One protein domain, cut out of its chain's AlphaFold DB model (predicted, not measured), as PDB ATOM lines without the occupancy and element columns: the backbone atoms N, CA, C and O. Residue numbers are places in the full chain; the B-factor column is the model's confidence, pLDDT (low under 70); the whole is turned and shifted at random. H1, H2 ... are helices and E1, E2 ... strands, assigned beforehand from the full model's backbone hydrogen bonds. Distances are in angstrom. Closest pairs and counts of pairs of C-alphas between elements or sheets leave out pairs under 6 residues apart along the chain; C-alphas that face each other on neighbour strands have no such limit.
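This is residues 7 to 143 of the 144 residues of an uncharacterized protein of viral metagenome (UniProt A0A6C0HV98). What shape is this? Two antiparallel sheets lie partly face to face: the slab E4, E3, E6, E7, and over one of its faces the short strand E5 with the nearby ends of E1 and E2. From there the hairpin E1 and E2 runs on as a long, twisted arm far beyond the slab, and this arm makes much of the length, while residues 7 to 13 of helix H1 stick out elsewhere. What are its parts and size? The printed part has 137 residues, with elements in the order H1, E1, E2, H2, E3, E4, E5, E6, E7, and it is mostly strand. It is loose, with a radius of gyration of the C-alphas of 19.5 A and spans of 64 by 37 by 20 A.

How is the largest sheet built? It runs E4, residues 84 to 91, E3, residues 71 to 79, E6, residues 108 to 117, and E7, residues 120 to 130, and is twisted. E3 and E4 form a hairpin, with N 75 and O 87 at 2.8 A, and E6 and E7 form another, with N 113 and O 125 at 2.9 A. E3 and E6 are antiparallel, with N 74 and O 114 at 2.9 A. And the second sheet? It runs E1, residues 22 to 37, E2, residues 44 to 59, and E5, residues 99 to 102; N 30 and O 51 are 2.8 A apart, and N 56 and O 101 are 2.8 A apart. E2 bends by 52 degrees at residue 47. E5 is apart from E3 and E6. Where are the helices? H2, residues 62 to 65, only grazes the larger sheet and is too short for an O i to N i+4 pair. H1, residues 7 to 14, has every such pair within hydrogen-bond range and is only just not on that sheet, with 4 pairs of C-alphas within 10 A; its closest C-alpha to E7 is that of Ile 14, 7.1 A from that of Ile 126.

Where does the long hairpin run? E1 begins at C-alpha 22, (-21.144, -5.187, 159.805), and spans 44.0 A to C-alpha 37, (-39.354, 26.886, 135.728); E2 spans 42.0 A. How long are the longer strands of the other sheet? E6 spans 29.9 A and E7 30.9 A, ending at C-alpha 130, (-17.309, -3.680, 147.457).

How far does it reach? The two C-alphas farthest apart, those of Asn 9 and Thr 41, are 67.6 A apart. Is it continuous? The printed part has no cut, and no link is long; residues 131 to 143 hold no named element. Where is confidence low? Mean pLDDT of the printed part is 80.5, and residues 7 to 19, 92 to 97 and 138 to 143 are under 70.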
ATOM      1  N   TRP A   7       3.841  -7.431 156.604       48.22
ATOM      2  CA  TRP A   7       2.700  -6.947 155.827       48.22
ATOM      3  C   TRP A   7       1.561  -7.973 155.712       48.22
ATOM      4  O   TRP A   7       0.402  -7.634 155.950       48.22
ATOM      5  N   LEU A   8       1.867  -9.247 155.427       52.59
ATOM      6  CA  LEU A   8       0.841 -10.302 155.391       52.59
ATOM      7  C   LEU A   8       0.233 -10.549 156.778       52.59
ATOM      8  O   LEU A   8      -0.973 -10.763 156.871       52.59
ATOM      9  N   ASN A   9       1.035 -10.442 157.844       58.56
ATOM     10  CA  ASN A   9       0.554 -10.569 159.224       58.56
ATOM     11  C   ASN A   9      -0.383  -9.411 159.623       58.56
ATOM     12  O   ASN A   9      -1.341  -9.604 160.372       58.56
ATOM     13  N   GLN A  10      -0.144  -8.203 159.109       57.47
ATOM     14  CA  GLN A  10      -1.048  -7.068 159.309       57.47
ATOM     15  C   GLN A  10      -2.368  -7.261 158.552       57.47
ATOM     16  O   GLN A  10      -3.429  -7.033 159.126       57.47
ATOM     17  N   ILE A  11      -2.333  -7.752 157.310       55.78
ATOM     18  CA  ILE A  11      -3.548  -8.024 156.521       55.78
ATOM     19  C   ILE A  11      -4.391  -9.138 157.138       55.78
ATOM     20  O   ILE A  11      -5.610  -9.001 157.213       55.78
ATOM     21  N   SER A  12      -3.775 -10.221 157.618       55.09
ATOM     22  CA  SER A  12      -4.515 -11.291 158.295       55.09
ATOM     23  C   SER A  12      -5.194 -10.804 159.577       55.09
ATOM     24  O   SER A  12      -6.287 -11.262 159.895       55.09
ATOM     25  N   ASN A  13      -4.590  -9.841 160.282       54.38
ATOM     26  CA  ASN A  13      -5.182  -9.217 161.469       54.38
ATOM     27  C   ASN A  13      -6.281  -8.197 161.119       54.38
ATOM     28  O   ASN A  13      -7.268  -8.095 161.848       54.38
ATOM     29  N   ILE A  14      -6.158  -7.471 160.004       53.75
ATOM     30  CA  ILE A  14      -7.212  -6.578 159.483       53.75
ATOM     31  C   ILE A  14      -8.432  -7.397 159.040       53.75
ATOM     32  O   ILE A  14      -9.554  -7.038 159.371       53.75
ATOM     33  N   ASN A  15      -8.205  -8.538 158.388       51.28
ATOM     34  CA  ASN A  15      -9.247  -9.475 157.958       51.28
ATOM     35  C   ASN A  15      -9.710 -10.432 159.073       51.28
ATOM     36  O   ASN A  15     -10.426 -11.399 158.796       51.28
ATOM     37  N   SER A  16      -9.283 -10.221 160.323       56.28
ATOM     38  CA  SER A  16      -9.758 -11.040 161.437       56.28
ATOM     39  C   SER A  16     -11.238 -10.748 161.694       56.28
ATOM     40  O   SER A  16     -11.688  -9.605 161.629       56.28
ATOM     41  N   ILE A  17     -12.006 -11.797 161.997       55.56
ATOM     42  CA  ILE A  17     -13.463 -11.733 162.214       55.56
ATOM     43  C   ILE A  17     -13.841 -10.668 163.267       55.56
ATOM     44  O   ILE A  17     -14.904 -10.061 163.181       55.56
ATOM     45  N   GLU A  18     -12.944 -10.387 164.215       56.66
ATOM     46  CA  GLU A  18     -13.113  -9.409 165.299       56.66
ATOM     47  C   GLU A  18     -12.956  -7.936 164.881       56.66
ATOM     48  O   GLU A  18     -13.234  -7.037 165.684       56.66
ATOM     49  N   ASN A  19     -12.499  -7.670 163.654       64.25
ATOM     50  CA  ASN A  19     -12.307  -6.328 163.098       64.25
ATOM     51  C   ASN A  19     -13.277  -6.007 161.951       64.25
ATOM     52  O   ASN A  19     -13.197  -4.928 161.359       64.25
ATOM     53  N   ASN A  20     -14.229  -6.901 161.676       74.62
ATOM     54  CA  ASN A  20     -15.223  -6.698 160.634       74.62
ATOM     55  C   ASN A  20     -16.289  -5.686 161.067       74.62
ATOM     56  O   ASN A  20     -16.931  -5.816 162.108       74.62
ATOM     57  N   ILE A  21     -16.486  -4.677 160.223       85.94
ATOM     58  CA  ILE A  21     -17.624  -3.763 160.298       85.94
ATOM     59  C   ILE A  21     -18.806  -4.480 159.650       85.94
ATOM     60  O   ILE A  21     -18.696  -4.900 158.500       85.94
ATOM     61  N   ASP A  22     -19.919  -4.618 160.366       87.88
ATOM     62  CA  ASP A  22     -21.144  -5.187 159.805       87.88
ATOM     63  C   ASP A  22     -21.883  -4.132 158.967       87.88
ATOM     64  O   ASP A  22     -21.969  -2.956 159.338       87.88
ATOM     65  N   TYR A  23     -22.379  -4.536 157.801       90.75
ATOM     66  CA  TYR A  23     -23.009  -3.638 156.844       90.75
ATOM     67  C   TYR A  23     -24.004  -4.361 155.942       90.75
ATOM     68  O   TYR A  23     -23.882  -5.549 155.644       90.75
ATOM     69  N   PHE A  24     -24.968  -3.607 155.425       91.88
ATOM     70  CA  PHE A  24     -25.880  -4.086 154.396       91.88
ATOM     71  C   PHE A  24     -26.282  -2.963 153.448       91.88
ATOM     72  O   PHE A  24     -26.225  -1.777 153.770       91.88
ATOM     73  N   PHE A  25     -26.711  -3.344 152.253       92.00
ATOM     74  CA  PHE A  25     -27.198  -2.407 151.253       92.00
ATOM     75  C   PHE A  25     -28.724  -2.365 151.247       92.00
ATOM     76  O   PHE A  25     -29.380  -3.400 151.374       92.00
ATOM     77  N   THR A  26     -29.292  -1.178 151.061       91.88
ATOM     78  CA  THR A  26     -30.742  -0.970 151.028       91.88
ATOM     79  C   THR A  26     -31.131   0.122 150.033       91.88
ATOM     80  O   THR A  26     -30.288   0.887 149.573       91.88
ATOM     81  N   GLN A  27     -32.413   0.193 149.692       91.31
ATOM     82  CA  GLN A  27     -32.997   1.216 148.829       91.31
ATOM     83  C   GLN A  27     -34.080   1.966 149.593       91.31
ATOM     84  O   GLN A  27     -34.855   1.357 150.332       91.31
ATOM     85  N   ARG A  28     -34.160   3.287 149.414       88.69
ATOM     86  CA  ARG A  28     -35.272   4.084 149.949       88.69
ATOM     87  C   ARG A  28     -35.888   4.967 148.879       88.69
ATOM     88  O   ARG A  28     -35.175   5.638 148.137       88.69
ATOM     89  N   LYS A  29     -37.220   4.976 148.869       89.56
ATOM     90  CA  LYS A  29     -38.060   5.905 148.112       89.56
ATOM     91  C   LYS A  29     -38.113   7.230 148.878       89.56
ATOM     92  O   LYS A  29     -38.514   7.241 150.042       89.56
ATOM     93  N   VAL A  30     -37.697   8.320 148.251       85.12
ATOM     94  CA  VAL A  30     -37.715   9.674 148.810       85.12
ATOM     95  C   VAL A  30     -38.585  10.541 147.913       85.12
ATOM     96  O   VAL A  30     -38.401  10.571 146.702       85.12
ATOM     97  N   ASN A  31     -39.557  11.221 148.518       87.06
ATOM     98  CA  ASN A  31     -40.400  12.178 147.812       87.06
ATOM     99  C   ASN A  31     -39.809  13.571 148.012       87.06
ATOM    100  O   ASN A  31     -39.732  14.042 149.147       87.06
ATOM    101  N   GLU A  32     -39.425  14.217 146.922       83.62
ATOM    102  CA  GLU A  32     -38.867  15.563 146.907       83.62
ATOM    103  C   GLU A  32     -39.824  16.496 146.153       83.62
ATOM    104  O   GLU A  32     -40.649  16.060 145.345       83.62
ATOM    105  N   ILE A  33     -39.777  17.786 146.478       84.12
ATOM    106  CA  ILE A  33     -40.520  18.812 145.744       84.12
ATOM    107  C   ILE A  33     -39.491  19.565 144.920       84.12
ATOM    108  O   ILE A  33     -38.668  20.289 145.477       84.12
ATOM    109  N   GLU A  34     -39.547  19.387 143.608       84.75
ATOM    110  CA  GLU A  34     -38.697  20.107 142.671       84.75
ATOM    111  C   GLU A  34     -39.458  21.324 142.139       84.75
ATOM    112  O   GLU A  34     -40.612  21.227 141.707       84.75
ATOM    113  N   GLU A  35     -38.823  22.494 142.202       80.25
ATOM    114  CA  GLU A  35     -39.318  23.694 141.534       80.25
ATOM    115  C   GLU A  35     -38.745  23.743 140.121       80.25
ATOM    116  O   GLU A  35     -37.546  23.941 139.930       80.25
ATOM    117  N   ILE A  36     -39.614  23.568 139.131       80.81
ATOM    118  CA  ILE A  36     -39.262  23.648 137.717       80.81
ATOM    119  C   ILE A  36     -39.805  24.966 137.174       80.81
ATOM    120  O   ILE A  36     -40.967  25.319 137.392       80.81
ATOM    121  N   LEU A  37     -38.948  25.706 136.476       82.25
ATOM    122  CA  LEU A  37     -39.354  26.886 135.728       82.25
ATOM    123  C   LEU A  37     -39.964  26.426 134.402       82.25
ATOM    124  O   LEU A  37     -39.315  25.719 133.636       82.25
ATOM    125  N   ASP A  38     -41.207  26.809 134.130       77.38
ATOM    126  CA  ASP A  38     -41.810  26.583 132.820       77.38
ATOM    127  C   ASP A  38     -41.112  27.488 131.792       77.38
ATOM    128  O   ASP A  38     -41.239  28.709 131.847       77.38
ATOM    129  N   GLU A  39     -40.362  26.905 130.856       78.31
ATOM    130  CA  GLU A  39     -39.589  27.660 129.858       78.31
ATOM    131  C   GLU A  39     -40.464  28.538 128.949       78.31
ATOM    132  O   GLU A  39     -39.966  29.490 128.348       78.31
ATOM    133  N   LYS A  40     -41.766  28.237 128.837       81.81
ATOM    134  CA  LYS A  40     -42.694  28.972 127.967       81.81
ATOM    135  C   LYS A  40     -43.427  30.090 128.691       81.81
ATOM    136  O   LYS A  40     -43.670  31.128 128.082       81.81
ATOM    137  N   THR A  41     -43.814  29.881 129.949       84.81
ATOM    138  CA  THR A  41     -44.596  30.871 130.714       84.81
ATOM    139  C   THR A  41     -43.780  31.616 131.765       84.81
ATOM    140  O   THR A  41     -44.249  32.623 132.283       84.81
ATOM    141  N   LEU A  42     -42.550  31.166 132.048       81.12
ATOM    142  CA  LEU A  42     -41.674  31.644 133.128       81.12
ATOM    143  C   LEU A  42     -42.283  31.499 134.533       81.12
ATOM    144  O   LEU A  42     -41.772  32.066 135.502       81.12
ATOM    145  N   ASP A  43     -43.343  30.702 134.668       86.12
ATOM    146  CA  ASP A  43     -43.956  30.401 135.955       86.12
ATOM    147  C   ASP A  43     -43.193  29.290 136.678       86.12
ATOM    148  O   ASP A  43     -42.688  28.342 136.071       86.12
ATOM    149  N   ARG A  44     -43.154  29.367 138.011       81.56
ATOM    150  CA  ARG A  44     -42.615  28.289 138.848       81.56
ATOM    151  C   ARG A  44     -43.694  27.243 139.093       81.56
ATOM    152  O   ARG A  44     -44.730  27.547 139.685       81.56
ATOM    153  N   LYS A  45     -43.430  26.000 138.699       83.25
ATOM    154  CA  LYS A  45     -44.268  24.840 139.012       83.25
ATOM    155  C   LYS A  45     -43.573  23.974 140.054       83.25
ATOM    156  O   LYS A  45     -42.385  23.690 139.944       83.25
ATOM    157  N   LYS A  46     -44.325  23.562 141.073       83.94
ATOM    158  CA  LYS A  46     -43.869  22.612 142.092       83.94
ATOM    159  C   LYS A  46     -44.302  21.219 141.675       83.94
ATOM    160  O   LYS A  46     -45.491  20.913 141.737       83.94
ATOM    161  N   ASN A  47     -43.344  20.390 141.291       82.44
ATOM    162  CA  ASN A  47     -43.596  19.001 140.949       82.44
ATOM    163  C   ASN A  47     -43.143  18.113 142.102       82.44
ATOM    164  O   ASN A  47     -42.057  18.278 142.656       82.44
ATOM    165  N   LYS A  48     -44.000  17.167 142.483       82.62
ATOM    166  CA  LYS A  48     -43.632  16.133 143.442       82.62
ATOM    167  C   LYS A  48     -42.917  15.034 142.670       82.62
ATOM    168  O   LYS A  48     -43.546  14.352 141.870       82.62
ATOM    169  N   VAL A  49     -41.625  14.879 142.917       83.81
ATOM    170  CA  VAL A  49     -40.799  13.870 142.258       83.81
ATOM    171  C   VAL A  49     -40.467  12.784 143.263       83.81
ATOM    172  O   VAL A  49     -40.236  13.038 144.448       83.81
ATOM    173  N   CYS A  50     -40.504  11.545 142.797       82.88
ATOM    174  CA  CYS A  50     -40.136  10.398 143.590       82.88
ATOM    175  C   CYS A  50     -38.799   9.840 143.105       82.88
ATOM    176  O   CYS A  50     -38.710   9.287 142.009       82.88
ATOM    177  N   HIS A  51     -37.810   9.858 143.991       83.00
ATOM    178  CA  HIS A  51     -36.489   9.298 143.750       83.00
ATOM    179  C   HIS A  51     -36.285   8.007 144.535       83.00
ATOM    180  O   HIS A  51     -36.695   7.891 145.692       83.00
ATOM    181  N   ILE A  52     -35.626   7.022 143.927       87.06
ATOM    182  CA  ILE A  52     -35.160   5.823 144.631       87.06
ATOM    183  C   ILE A  52     -33.650   5.932 144.781       87.06
ATOM    184  O   ILE A  52     -32.914   5.923 143.799       87.06
ATOM    185  N   TYR A  53     -33.182   5.993 146.024       88.56
ATOM    186  CA  TYR A  53     -31.758   6.067 146.319       88.56
ATOM    187  C   TYR A  53     -31.252   4.770 146.939       88.56
ATOM    188  O   TYR A  53     -31.912   4.167 147.790       88.56
ATOM    189  N   ASN A  54     -30.044   4.381 146.539       90.69
ATOM    190  CA  ASN A  54     -29.303   3.285 147.150       90.69
ATOM    191  C   ASN A  54     -28.552   3.793 148.380       90.69
ATOM    192  O   ASN A  54     -28.021   4.904 148.389       90.69
ATOM    193  N   PHE A  55     -28.474   2.960 149.409       91.19
ATOM    194  CA  PHE A  55     -27.774   3.265 150.644       91.19
ATOM    195  C   PHE A  55     -26.914   2.092 151.096       91.19
ATOM    196  O   PHE A  55     -27.297   0.929 150.961       91.19
ATOM    197  N   LEU A  56     -25.783   2.425 151.705       91.88
ATOM    198  CA  LEU A  56     -25.003   1.542 152.555       91.88
ATOM    199  C   LEU A  56     -25.375   1.846 154.006       91.88
ATOM    200  O   LEU A  56     -25.188   2.967 154.476       91.88
ATOM    201  N   ALA A  57     -25.921   0.857 154.698       91.94
ATOM    202  CA  ALA A  57     -26.151   0.905 156.129       91.94
ATOM    203  C   ALA A  57     -24.979   0.229 156.848       91.94
ATOM    204  O   ALA A  57     -24.605  -0.892 156.506       91.94
ATOM    205  N   ILE A  58     -24.406   0.922 157.826       91.06
ATOM    206  CA  ILE A  58     -23.276   0.467 158.631       91.06
ATOM    207  C   ILE A  58     -23.750   0.271 160.065       91.06
ATOM    208  O   ILE A  58     -24.270   1.195 160.701       91.06
ATOM    209  N   ASN A  59     -23.525  -0.933 160.577       87.44
ATOM    210  CA  ASN A  59     -23.820  -1.307 161.946       87.44
ATOM    211  C   ASN A  59     -22.579  -1.042 162.795       87.44
ATOM    212  O   ASN A  59     -21.552  -1.708 162.669       87.44
ATOM    213  N   LEU A  60     -22.665  -0.030 163.658       85.00
ATOM    214  CA  LEU A  60     -21.563   0.305 164.549       85.00
ATOM    215  C   LEU A  60     -21.463  -0.760 165.655       85.00
ATOM    216  O   LEU A  60     -22.473  -1.031 166.309       85.00
ATOM    217  N   PRO A  61     -20.277  -1.342 165.923       77.88
ATOM    218  CA  PRO A  61     -20.084  -2.379 166.943       77.88
ATOM    219  C   PRO A  61     -20.091  -1.797 168.368       77.88
ATOM    220  O   PRO A  61     -19.148  -1.945 169.141       77.88
ATOM    221  N   THR A  62     -21.161  -1.096 168.732       73.88
ATOM    222  CA  THR A  62     -21.277  -0.290 169.959       73.88
ATOM    223  C   THR A  62     -21.547  -1.139 171.195       73.88
ATOM    224  O   THR A  62     -21.260  -0.706 172.310       73.88
ATOM    225  N   ASN A  63     -22.019  -2.378 171.010       73.25
ATOM    226  CA  ASN A  63     -22.226  -3.347 172.086       73.25
ATOM    227  C   ASN A  63     -20.948  -3.610 172.892       73.25
ATOM    228  O   ASN A  63     -21.010  -3.677 174.118       73.25
ATOM    229  N   SER A  64     -19.794  -3.680 172.226       72.25
ATOM    230  CA  SER A  64     -18.486  -3.854 172.872       72.25
ATOM    231  C   SER A  64     -18.056  -2.645 173.708       72.25
ATOM    232  O   SER A  64     -17.099  -2.745 174.468       72.25
ATOM    233  N   PHE A  65     -18.763  -1.516 173.586       75.69
ATOM    234  CA  PHE A  65     -18.437  -0.254 174.242       75.69
ATOM    235  C   PHE A  65     -19.558   0.256 175.168       75.69
ATOM    236  O   PHE A  65     -19.596   1.435 175.512       75.69
ATOM    237  N   LYS A  66     -20.482  -0.615 175.598       72.12
ATOM    238  CA  LYS A  66     -21.621  -0.226 176.453       72.12
ATOM    239  C   LYS A  66     -21.221   0.366 177.808       72.12
ATOM    240  O   LYS A  66     -21.970   1.181 178.334       72.12
ATOM    241  N   SER A  67     -20.068  -0.021 178.351       73.75
ATOM    242  CA  SER A  67     -19.559   0.453 179.644       73.75
ATOM    243  C   SER A  67     -18.891   1.831 179.595       73.75
ATOM    244  O   SER A  67     -18.586   2.382 180.649       73.75
ATOM    245  N   TYR A  68     -18.630   2.381 178.405       73.69
ATOM    246  CA  TYR A  68     -17.967   3.676 178.266       73.69
ATOM    247  C   TYR A  68     -18.991   4.809 178.336       73.69
ATOM    248  O   TYR A  68     -19.925   4.865 177.532       73.69
ATOM    249  N   LEU A  69     -18.802   5.705 179.306       73.00
ATOM    250  CA  LEU A  69     -19.685   6.849 179.552       73.00
ATOM    251  C   LEU A  69     -19.459   7.987 178.545       73.00
ATOM    252  O   LEU A  69     -20.419   8.646 178.173       73.00
ATOM    253  N   ASN A  70     -18.221   8.167 178.064       80.44
ATOM    254  CA  ASN A  70     -17.826   9.244 177.150       80.44
ATOM    255  C   ASN A  70     -17.220   8.670 175.861       80.44
ATOM    256  O   ASN A  70     -16.067   8.942 175.508       80.44
ATOM    257  N   LEU A  71     -17.990   7.831 175.167       86.00
ATOM    258  CA  LEU A  71     -17.539   7.205 173.930       86.00
ATOM    259  C   LEU A  71     -17.602   8.202 172.767       86.00
ATOM    260  O   LEU A  71     -18.677   8.674 172.391       86.00
ATOM    261  N   VAL A  72     -16.452   8.456 172.152       88.75
ATOM    262  CA  VAL A  72     -16.318   9.246 170.925       88.75
ATOM    263  C   VAL A  72     -15.993   8.308 169.768       88.75
ATOM    264  O   VAL A  72     -15.096   7.471 169.865       88.75
ATOM    265  N   ILE A  73     -16.725   8.435 168.667       89.44
ATOM    266  CA  ILE A  73     -16.533   7.642 167.455       89.44
ATOM    267  C   ILE A  73     -16.232   8.589 166.304       89.44
ATOM    268  O   ILE A  73     -17.128   9.277 165.818       89.44
ATOM    269  N   ASP A  74     -14.989   8.585 165.840       91.81
ATOM    270  CA  ASP A  74     -14.623   9.260 164.599       91.81
ATOM    271  C   ASP A  74     -14.834   8.320 163.420       91.81
ATOM    272  O   ASP A  74     -14.427   7.155 163.438       91.81
ATOM    273  N   ILE A  75     -15.466   8.842 162.381       92.25
ATOM    274  CA  ILE A  75     -15.867   8.097 161.199       92.25
ATOM    275  C   ILE A  75     -15.282   8.783 159.990       92.25
ATOM    276  O   ILE A  75     -15.466   9.984 159.789       92.25
ATOM    277  N   GLU A  76     -14.611   7.997 159.165       93.88
ATOM    278  CA  GLU A  76     -14.096   8.450 157.892       93.88
ATOM    279  C   GLU A  76     -14.484   7.436 156.814       93.88
ATOM    280  O   GLU A  76     -14.257   6.233 156.954       93.88
ATOM    281  N   ILE A  77     -15.117   7.924 155.751       92.50
ATOM    282  CA  ILE A  77     -15.636   7.112 154.655       92.50
ATOM    283  C   ILE A  77     -15.193   7.737 153.351       92.50
ATOM    284  O   ILE A  77     -15.330   8.946 153.163       92.50
ATOM    285  N   TRP A  78     -14.690   6.907 152.449       93.50
ATOM    286  CA  TRP A  78     -14.228   7.331 151.140       93.50
ATOM    287  C   TRP A  78     -14.663   6.333 150.085       93.50
ATOM    288  O   TRP A  78     -14.519   5.130 150.276       93.50
ATOM    289  N   GLY A  79     -15.191   6.831 148.981       91.44
ATOM    290  CA  GLY A  79     -15.445   6.050 147.785       91.44
ATOM    291  C   GLY A  79     -14.403   6.318 146.706       91.44
ATOM    292  O   GLY A  79     -13.628   7.276 146.780       91.44
ATOM    293  N   ASP A  80     -14.366   5.444 145.708       89.00
ATOM    294  CA  ASP A  80     -13.452   5.537 144.570       89.00
ATOM    295  C   ASP A  80     -13.876   6.568 143.510       89.00
ATOM    296  O   ASP A  80     -13.061   6.929 142.662       89.00
ATOM    297  N   ASN A  81     -15.102   7.094 143.579       84.12
ATOM    298  CA  ASN A  81     -15.638   8.114 142.680       84.12
ATOM    299  C   ASN A  81     -16.107   9.366 143.450       84.12
ATOM    300  O   ASN A  81     -17.218   9.872 143.280       84.12
ATOM    301  N   ASN A  82     -15.209   9.896 144.287       77.88
ATOM    302  CA  ASN A  82     -15.332  11.156 145.037       77.88
ATOM    303  C   ASN A  82     -16.307  11.165 146.221       77.88
ATOM    304  O   ASN A  82     -16.451  12.219 146.856       77.88
ATOM    305  N   TYR A  83     -16.951  10.050 146.584       83.06
ATOM    306  CA  TYR A  83     -17.675  10.026 147.851       83.06
ATOM    307  C   TYR A  83     -16.698  10.240 149.007       83.06
ATOM    308  O   TYR A  83     -15.683   9.559 149.125       83.06
ATOM    309  N   ASN A  84     -17.000  11.195 149.879       88.69
ATOM    310  CA  ASN A  84     -16.286  11.350 151.130       88.69
ATOM    311  C   ASN A  84     -17.258  11.777 152.223       88.69
ATOM    312  O   ASN A  84     -18.185  12.555 151.997       88.69
ATOM    313  N   PHE A  85     -17.039  11.241 153.412       89.25
ATOM    314  CA  PHE A  85     -17.735  11.650 154.615       89.25
ATOM    315  C   PHE A  85     -16.768  11.557 155.786       89.25
ATOM    316  O   PHE A  85     -16.085  10.549 155.964       89.25
ATOM    317  N   LYS A  86     -16.720  12.614 156.594       92.81
ATOM    318  CA  LYS A  86     -16.025  12.618 157.876       92.81
ATOM    319  C   LYS A  86     -16.954  13.179 158.933       92.81
ATOM    320  O   LYS A  86     -17.590  14.207 158.705       92.81
ATOM    321  N   GLY A  87     -17.022  12.518 160.076       88.81
ATOM    322  CA  GLY A  87     -17.867  12.952 161.177       88.81
ATOM    323  C   GLY A  87     -17.436  12.340 162.497       88.81
ATOM    324  O   GLY A  87     -16.747  11.324 162.524       88.81
ATOM    325  N   THR A  88     -17.882  12.958 163.583       89.62
ATOM    326  CA  THR A  88     -17.626  12.495 164.944       89.62
ATOM    327  C   THR A  88     -18.959  12.334 165.658       89.62
ATOM    328  O   THR A  88     -19.761  13.266 165.707       89.62
ATOM    329  N   PHE A  89     -19.195  11.151 166.215       86.62
ATOM    330  CA  PHE A  89     -20.318  10.879 167.102       86.62
ATOM    331  C   PHE A  89     -19.826  10.899 168.541       86.62
ATOM    332  O   PHE A  89     -18.862  10.218 168.880       86.62
ATOM    333  N   ILE A  90     -20.508  11.659 169.387       84.56
ATOM    334  CA  ILE A  90     -20.240  11.697 170.821       84.56
ATOM    335  C   ILE A  90     -21.455  11.088 171.503       84.56
ATOM    336  O   ILE A  90     -22.566  11.609 171.388       84.56
ATOM    337  N   LYS A  91     -21.256   9.953 172.165       75.56
ATOM    338  CA  LYS A  91     -22.300   9.328 172.968       75.56
ATOM    339  C   LYS A  91     -22.240   9.900 174.375       75.56
ATOM    340  O   LYS A  91     -21.284   9.645 175.096       75.56
ATOM    341  N   ASN A  92     -23.308  10.603 174.740       66.19
ATOM    342  CA  ASN A  92     -23.536  11.085 176.100       66.19
ATOM    343  C   ASN A  92     -24.490  10.157 176.876       66.19
ATOM    344  O   ASN A  92     -24.335   9.995 178.079       66.19
ATOM    345  N   ASP A  93     -25.465   9.542 176.191       64.62
ATOM    346  CA  ASP A  93     -26.405   8.555 176.741       64.62
ATOM    347  C   ASP A  93     -27.060   7.745 175.594       64.62
ATOM    348  O   ASP A  93     -27.078   8.197 174.447       64.62
ATOM    349  N   GLY A  94     -27.587   6.551 175.883       65.88
ATOM    350  CA  GLY A  94     -28.373   5.736 174.946       65.88
ATOM    351  C   GLY A  94     -27.581   4.850 173.970       65.88
ATOM    352  O   GLY A  94     -26.389   4.569 174.144       65.88
ATOM    353  N   GLU A  95     -28.262   4.334 172.943       66.62
ATOM    354  CA  GLU A  95     -27.651   3.535 171.871       66.62
ATOM    355  C   GLU A  95     -27.286   4.420 170.676       66.62
ATOM    356  O   GLU A  95     -28.049   5.296 170.275       66.62
ATOM    357  N   ILE A  96     -26.105   4.191 170.096       67.62
ATOM    358  CA  ILE A  96     -25.689   4.910 168.889       67.62
ATOM    359  C   ILE A  96     -26.315   4.189 167.693       67.62
ATOM    360  O   ILE A  96     -26.072   2.989 167.530       67.62
ATOM    361  N   PRO A  97     -27.109   4.890 166.869       67.88
ATOM    362  CA  PRO A  97     -27.818   4.266 165.769       67.88
ATOM    363  C   PRO A  97     -26.873   3.833 164.643       67.88
ATOM    364  O   PRO A  97     -25.741   4.300 164.510       67.88
ATOM    365  N   HIS A  98     -27.401   2.958 163.790       79.88
ATOM    366  CA  HIS A  98     -26.821   2.618 162.497       79.88
ATOM    367  C   HIS A  98     -26.655   3.865 161.625       79.88
ATOM    368  O   HIS A  98     -27.499   4.765 161.637       79.88
ATOM    369  N   ILE A  99     -25.595   3.897 160.821       87.19
ATOM    370  CA  ILE A  99     -25.339   5.006 159.898       87.19
ATOM    371  C   ILE A  99     -25.764   4.590 158.504       87.19
ATOM    372  O   ILE A  99     -25.386   3.524 158.032       87.19
ATOM    373  N   MET A 100     -26.527   5.447 157.835       88.56
ATOM    374  CA  MET A 100     -26.887   5.257 156.436       88.56
ATOM    375  C   MET A 100     -26.190   6.281 155.557       88.56
ATOM    376  O   MET A 100     -26.337   7.487 155.739       88.56
ATOM    377  N   ILE A 101     -25.484   5.776 154.557       88.44
ATOM    378  CA  ILE A 101     -24.763   6.552 153.561       88.44
ATOM    379  C   ILE A 101     -25.457   6.386 152.224       88.44
ATOM    380  O   ILE A 101     -25.610   5.263 151.749       88.44
ATOM    381  N   LYS A 102     -25.873   7.497 151.610       88.50
ATOM    382  CA  LYS A 102     -26.381   7.487 150.235       88.50
ATOM    383  C   LYS A 102     -25.239   7.111 149.296       88.50
ATOM    384  O   LYS A 102     -24.236   7.821 149.234       88.50
ATOM    385  N   LEU A 103     -25.415   6.007 148.584       87.81
ATOM    386  CA  LEU A 103     -24.488   5.559 147.558       87.81
ATOM    387  C   LEU A 103     -24.705   6.363 146.280       87.81
ATOM    388  O   LEU A 103     -25.835   6.719 145.935       87.81
ATOM    389  N   LYS A 104     -23.597   6.649 145.604       83.00
ATOM    390  CA  LYS A 104     -23.573   7.243 144.271       83.00
ATOM    391  C   LYS A 104     -23.049   6.189 143.293       83.00
ATOM    392  O   LYS A 104     -23.536   5.064 143.290       83.00
ATOM    393  N   GLU A 105     -22.053   6.546 142.496       84.62
ATOM    394  CA  GLU A 105     -21.456   5.698 141.462       84.62
ATOM    395  C   GLU A 105     -20.203   4.950 141.950       84.62
ATOM    396  O   GLU A 105     -19.528   4.285 141.161       84.62
ATOM    397  N   ASP A 106     -19.860   5.075 143.234       87.81
ATOM    398  CA  ASP A 106     -18.699   4.418 143.825       87.81
ATOM    399  C   ASP A 106     -18.858   2.889 143.792       87.81
ATOM    400  O   ASP A 106     -19.886   2.324 144.184       87.81
ATOM    401  N   LYS A 107     -17.814   2.199 143.336       91.25
ATOM    402  CA  LYS A 107     -17.766   0.733 143.261       91.25
ATOM    403  C   LYS A 107     -17.174   0.135 144.525       91.25
ATOM    404  O   LYS A 107     -17.477  -1.012 144.854       91.25
ATOM    405  N   ASN A 108     -16.349   0.902 145.228       91.19
ATOM    406  CA  ASN A 108     -15.697   0.492 146.460       91.19
ATOM    407  C   ASN A 108     -15.820   1.605 147.490       91.19
ATOM    408  O   ASN A 108     -15.544   2.762 147.186       91.19
ATOM    409  N   ILE A 109     -16.194   1.236 148.712       92.25
ATOM    410  CA  ILE A 109     -16.271   2.150 149.845       92.25
ATOM    411  C   ILE A 109     -15.273   1.695 150.904       92.25
ATOM    412  O   ILE A 109     -15.347   0.584 151.419       92.25
ATOM    413  N   PHE A 110     -14.347   2.570 151.252       92.06
ATOM    414  CA  PHE A 110     -13.478   2.433 152.404       92.06
ATOM    415  C   PHE A 110     -14.151   3.065 153.622       92.06
ATOM    416  O   PHE A 110     -14.593   4.212 153.563       92.06
ATOM    417  N   VAL A 111     -14.218   2.325 154.725       91.81
ATOM    418  CA  VAL A 111     -14.785   2.780 155.997       91.81
ATOM    419  C   VAL A 111     -13.747   2.601 157.088       91.81
ATOM    420  O   VAL A 111     -13.217   1.507 157.283       91.81
ATOM    421  N   LYS A 112     -13.518   3.663 157.852       92.00
ATOM    422  CA  LYS A 112     -12.706   3.652 159.058       92.00
ATOM    423  C   LYS A 112     -13.515   4.195 160.228       92.00
ATOM    424  O   LYS A 112     -14.046   5.302 160.162       92.00
ATOM    425  N   LEU A 113     -13.575   3.419 161.305       91.00
ATOM    426  CA  LEU A 113     -14.214   3.795 162.564       91.00
ATOM    427  C   LEU A 113     -13.155   3.811 163.661       91.00
ATOM    428  O   LEU A 113     -12.473   2.812 163.872       91.00
ATOM    429  N   THR A 114     -13.031   4.922 164.372       91.19
ATOM    430  CA  THR A 114     -12.066   5.095 165.459       91.19
ATOM    431  C   THR A 114     -12.825   5.346 166.750       91.19
ATOM    432  O   THR A 114     -13.467   6.380 166.898       91.19
ATOM    433  N   PHE A 115     -12.754   4.404 167.685       88.94
ATOM    434  CA  PHE A 115     -13.421   4.485 168.981       88.94
ATOM    435  C   PHE A 115     -12.442   5.010 170.030       88.94
ATOM    436  O   PHE A 115     -11.364   4.439 170.229       88.94
ATOM    437  N   LYS A 116     -12.834   6.077 170.722       89.94
ATOM    438  CA  LYS A 116     -12.079   6.732 171.792       89.94
ATOM    439  C   LYS A 116     -12.932   6.827 173.053       89.94
ATOM    440  O   LYS A 116     -14.135   7.039 172.961       89.94
ATOM    441  N   ASP A 117     -12.315   6.694 174.217       86.88
ATOM    442  CA  ASP A 117     -12.939   7.002 175.509       86.88
ATOM    443  C   ASP A 117     -12.049   7.975 176.268       86.88
ATOM    444  O   ASP A 117     -10.860   7.697 176.445       86.88
ATOM    445  N   ASN A 118     -12.605   9.112 176.693       82.12
ATOM    446  CA  ASN A 118     -11.850  10.179 177.362       82.12
ATOM    447  C   ASN A 118     -10.516  10.488 176.638       82.12
ATOM    448  O   ASN A 118      -9.441  10.450 177.238       82.12
ATOM    449  N   ASP A 119     -10.598  10.686 175.317       77.81
ATOM    450  CA  ASP A 119      -9.491  10.918 174.373       77.81
ATOM    451  C   ASP A 119      -8.469   9.782 174.189       77.81
ATOM    452  O   ASP A 119      -7.592   9.869 173.324       77.81
ATOM    453  N   LYS A 120      -8.597   8.663 174.910       84.94
ATOM    454  CA  LYS A 120      -7.758   7.480 174.691       84.94
ATOM    455  C   LYS A 120      -8.305   6.638 173.549       84.94
ATOM    456  O   LYS A 120      -9.464   6.228 173.564       84.94
ATOM    457  N   LEU A 121      -7.448   6.342 172.573       85.81
ATOM    458  CA  LEU A 121      -7.756   5.409 171.493       85.81
ATOM    459  C   LEU A 121      -7.986   4.008 172.069       85.81
ATOM    460  O   LEU A 121      -7.067   3.420 172.634       85.81
ATOM    461  N   ASN A 122      -9.190   3.470 171.877       85.75
ATOM    462  CA  ASN A 122      -9.518   2.104 172.277       85.75
ATOM    463  C   ASN A 122      -9.337   1.131 171.116       85.75
ATOM    464  O   ASN A 122      -8.583   0.167 171.220       85.75
ATOM    465  N   LYS A 123     -10.041   1.364 170.003       87.81
ATOM    466  CA  LYS A 123     -10.018   0.444 168.861       87.81
ATOM    467  C   LYS A 123     -10.296   1.169 167.555       87.81
ATOM    468  O   LYS A 123     -11.076   2.118 167.511       87.81
ATOM    469  N   THR A 124      -9.665   0.688 166.490       88.88
ATOM    470  CA  THR A 124      -9.933   1.128 165.121       88.88
ATOM    471  C   THR A 124     -10.458  -0.055 164.321       88.88
ATOM    472  O   THR A 124      -9.869  -1.132 164.369       88.88
ATOM    473  N   TYR A 125     -11.545   0.157 163.588       88.38
ATOM    474  CA  TYR A 125     -12.089  -0.789 162.622       88.38
ATOM    475  C   TYR A 125     -11.891  -0.228 161.226       88.38
ATOM    476  O   TYR A 125     -12.111   0.964 160.997       88.38
ATOM    477  N   ILE A 126     -11.474  -1.084 160.301       89.19
ATOM    478  CA  ILE A 126     -11.221  -0.715 158.915       89.19
ATOM    479  C   ILE A 126     -11.880  -1.764 158.031       89.19
ATOM    480  O   ILE A 126     -11.659  -2.954 158.229       89.19
ATOM    481  N   SER A 127     -12.672  -1.321 157.059       88.69
ATOM    482  CA  SER A 127     -13.310  -2.207 156.088       88.69
ATOM    483  C   SER A 127     -13.245  -1.626 154.681       88.69
ATOM    484  O   SER A 127     -13.408  -0.421 154.479       88.69
ATOM    485  N   PHE A 128     -13.025  -2.509 153.710       89.81
ATOM    486  CA  PHE A 128     -13.149  -2.228 152.286       89.81
ATOM    487  C   PHE A 128     -14.392  -2.951 151.777       89.81
ATOM    488  O   PHE A 128     -14.428  -4.177 151.700       89.81
ATOM    489  N   ILE A 129     -15.424  -2.179 151.456       90.75
ATOM    490  CA  ILE A 129     -16.753  -2.671 151.125       90.75
ATOM    491  C   ILE A 129     -16.953  -2.566 149.608       90.75
ATOM    492  O   ILE A 129     -17.139  -1.458 149.092       90.75
ATOM    493  N   PRO A 130     -16.948  -3.688 148.867       91.31
ATOM    494  CA  PRO A 130     -17.309  -3.680 147.457       91.31
ATOM    495  C   PRO A 130     -18.821  -3.469 147.311       91.31
ATOM    496  O   PRO A 130     -19.635  -4.239 147.832       91.31
ATOM    497  N   VAL A 131     -19.216  -2.429 146.578       90.62
ATOM    498  CA  VAL A 131     -20.624  -2.136 146.294       90.62
ATOM    499  C   VAL A 131     -21.123  -3.118 145.245       90.62
ATOM    500  O   VAL A 131     -20.546  -3.239 144.166       90.62
ATOM    501  N   THR A 132     -22.212  -3.839 145.520       88.81
ATOM    502  CA  THR A 132     -22.748  -4.783 144.526       88.81
ATOM    503  C   THR A 132     -23.305  -4.028 143.318       88.81
ATOM    504  O   THR A 132     -23.971  -3.011 143.507       88.81
ATOM    505  N   LYS A 133     -23.130  -4.561 142.098       87.44
ATOM    506  CA  LYS A 133     -23.538  -3.915 140.830       87.44
ATOM    507  C   LYS A 133     -24.939  -3.287 140.856       87.44
ATOM    508  O   LYS A 133     -25.108  -2.164 140.406       87.44
ATOM    509  N   ARG A 134     -25.933  -3.964 141.448       86.31
ATOM    510  CA  ARG A 134     -27.319  -3.457 141.539       86.31
ATOM    511  C   ARG A 134     -27.473  -2.135 142.307       86.31
ATOM    512  O   ARG A 134     -28.468  -1.456 142.108       86.31
ATOM    513  N   PHE A 135     -26.528  -1.790 143.185       85.88
ATOM    514  CA  PHE A 135     -26.543  -0.551 143.973       85.88
ATOM    515  C   PHE A 135     -25.585   0.524 143.437       85.88
ATOM    516  O   PHE A 135     -25.530   1.605 144.012       85.88
ATOM    517  N   GLN A 136     -24.849   0.243 142.353       83.50
ATOM    518  CA  GLN A 136     -23.948   1.206 141.700       83.50
ATOM    519  C   GLN A 136     -24.681   2.137 140.721       83.50
ATOM    520  O   GLN A 136     -24.106   3.107 140.243       83.50
ATOM    521  N   HIS A 137     -25.938   1.831 140.393       74.88
ATOM    522  CA  HIS A 137     -26.747   2.615 139.465       74.88
ATOM    523  C   HIS A 137     -27.722   3.501 140.231       74.88
ATOM    524  O   HIS A 137     -28.474   3.012 141.077       74.88
ATOM    525  N   VAL A 138     -27.738   4.792 139.914       65.12
ATOM    526  CA  VAL A 138     -28.856   5.663 140.277       65.12
ATOM    527  C   VAL A 138     -29.996   5.295 139.332       65.12
ATOM    528  O   VAL A 138     -29.831   5.356 138.118       65.12
ATOM    529  N   ASN A 139     -31.117   4.806 139.867       56.41
ATOM    530  CA  ASN A 139     -32.297   4.595 139.036       56.41
ATOM    531  C   ASN A 139     -32.863   5.976 138.708       56.41
ATOM    532  O   ASN A 139     -33.436   6.619 139.588       56.41
ATOM    533  N   ASP A 140     -32.683   6.414 137.466       49.03
ATOM    534  CA  ASP A 140     -33.269   7.654 136.978       49.03
ATOM    535  C   ASP A 140     -34.803   7.546 136.996       49.03
ATOM    536  O   ASP A 140     -35.396   6.641 136.410       49.03
ATOM    537  N   ASN A 141     -35.401   8.458 137.761       49.88
ATOM    538  CA  ASN A 141     -36.776   8.956 137.782       49.88
ATOM    539  C   ASN A 141     -37.863   8.065 137.154       49.88
ATOM    540  O   ASN A 141     -38.012   7.988 135.936       49.88
ATOM    541  N   GLN A 142     -38.758   7.541 137.997       43.00
ATOM    542  CA  GLN A 142     -40.128   7.264 137.567       43.00
ATOM    543  C   GLN A 142     -40.938   8.553 137.745       43.00
ATOM    544  O   GLN A 142     -41.383   8.869 138.847       43.00
ATOM    545  N   THR A 143     -41.076   9.331 136.673       40.38
ATOM    546  CA  THR A 143     -42.137  10.339 136.569       40.38
ATOM    547  C   THR A 143     -43.468   9.604 136.415       40.38
ATOM    548  O   THR A 143     -43.682   8.966 135.385       40.38
TER     549      THR A 143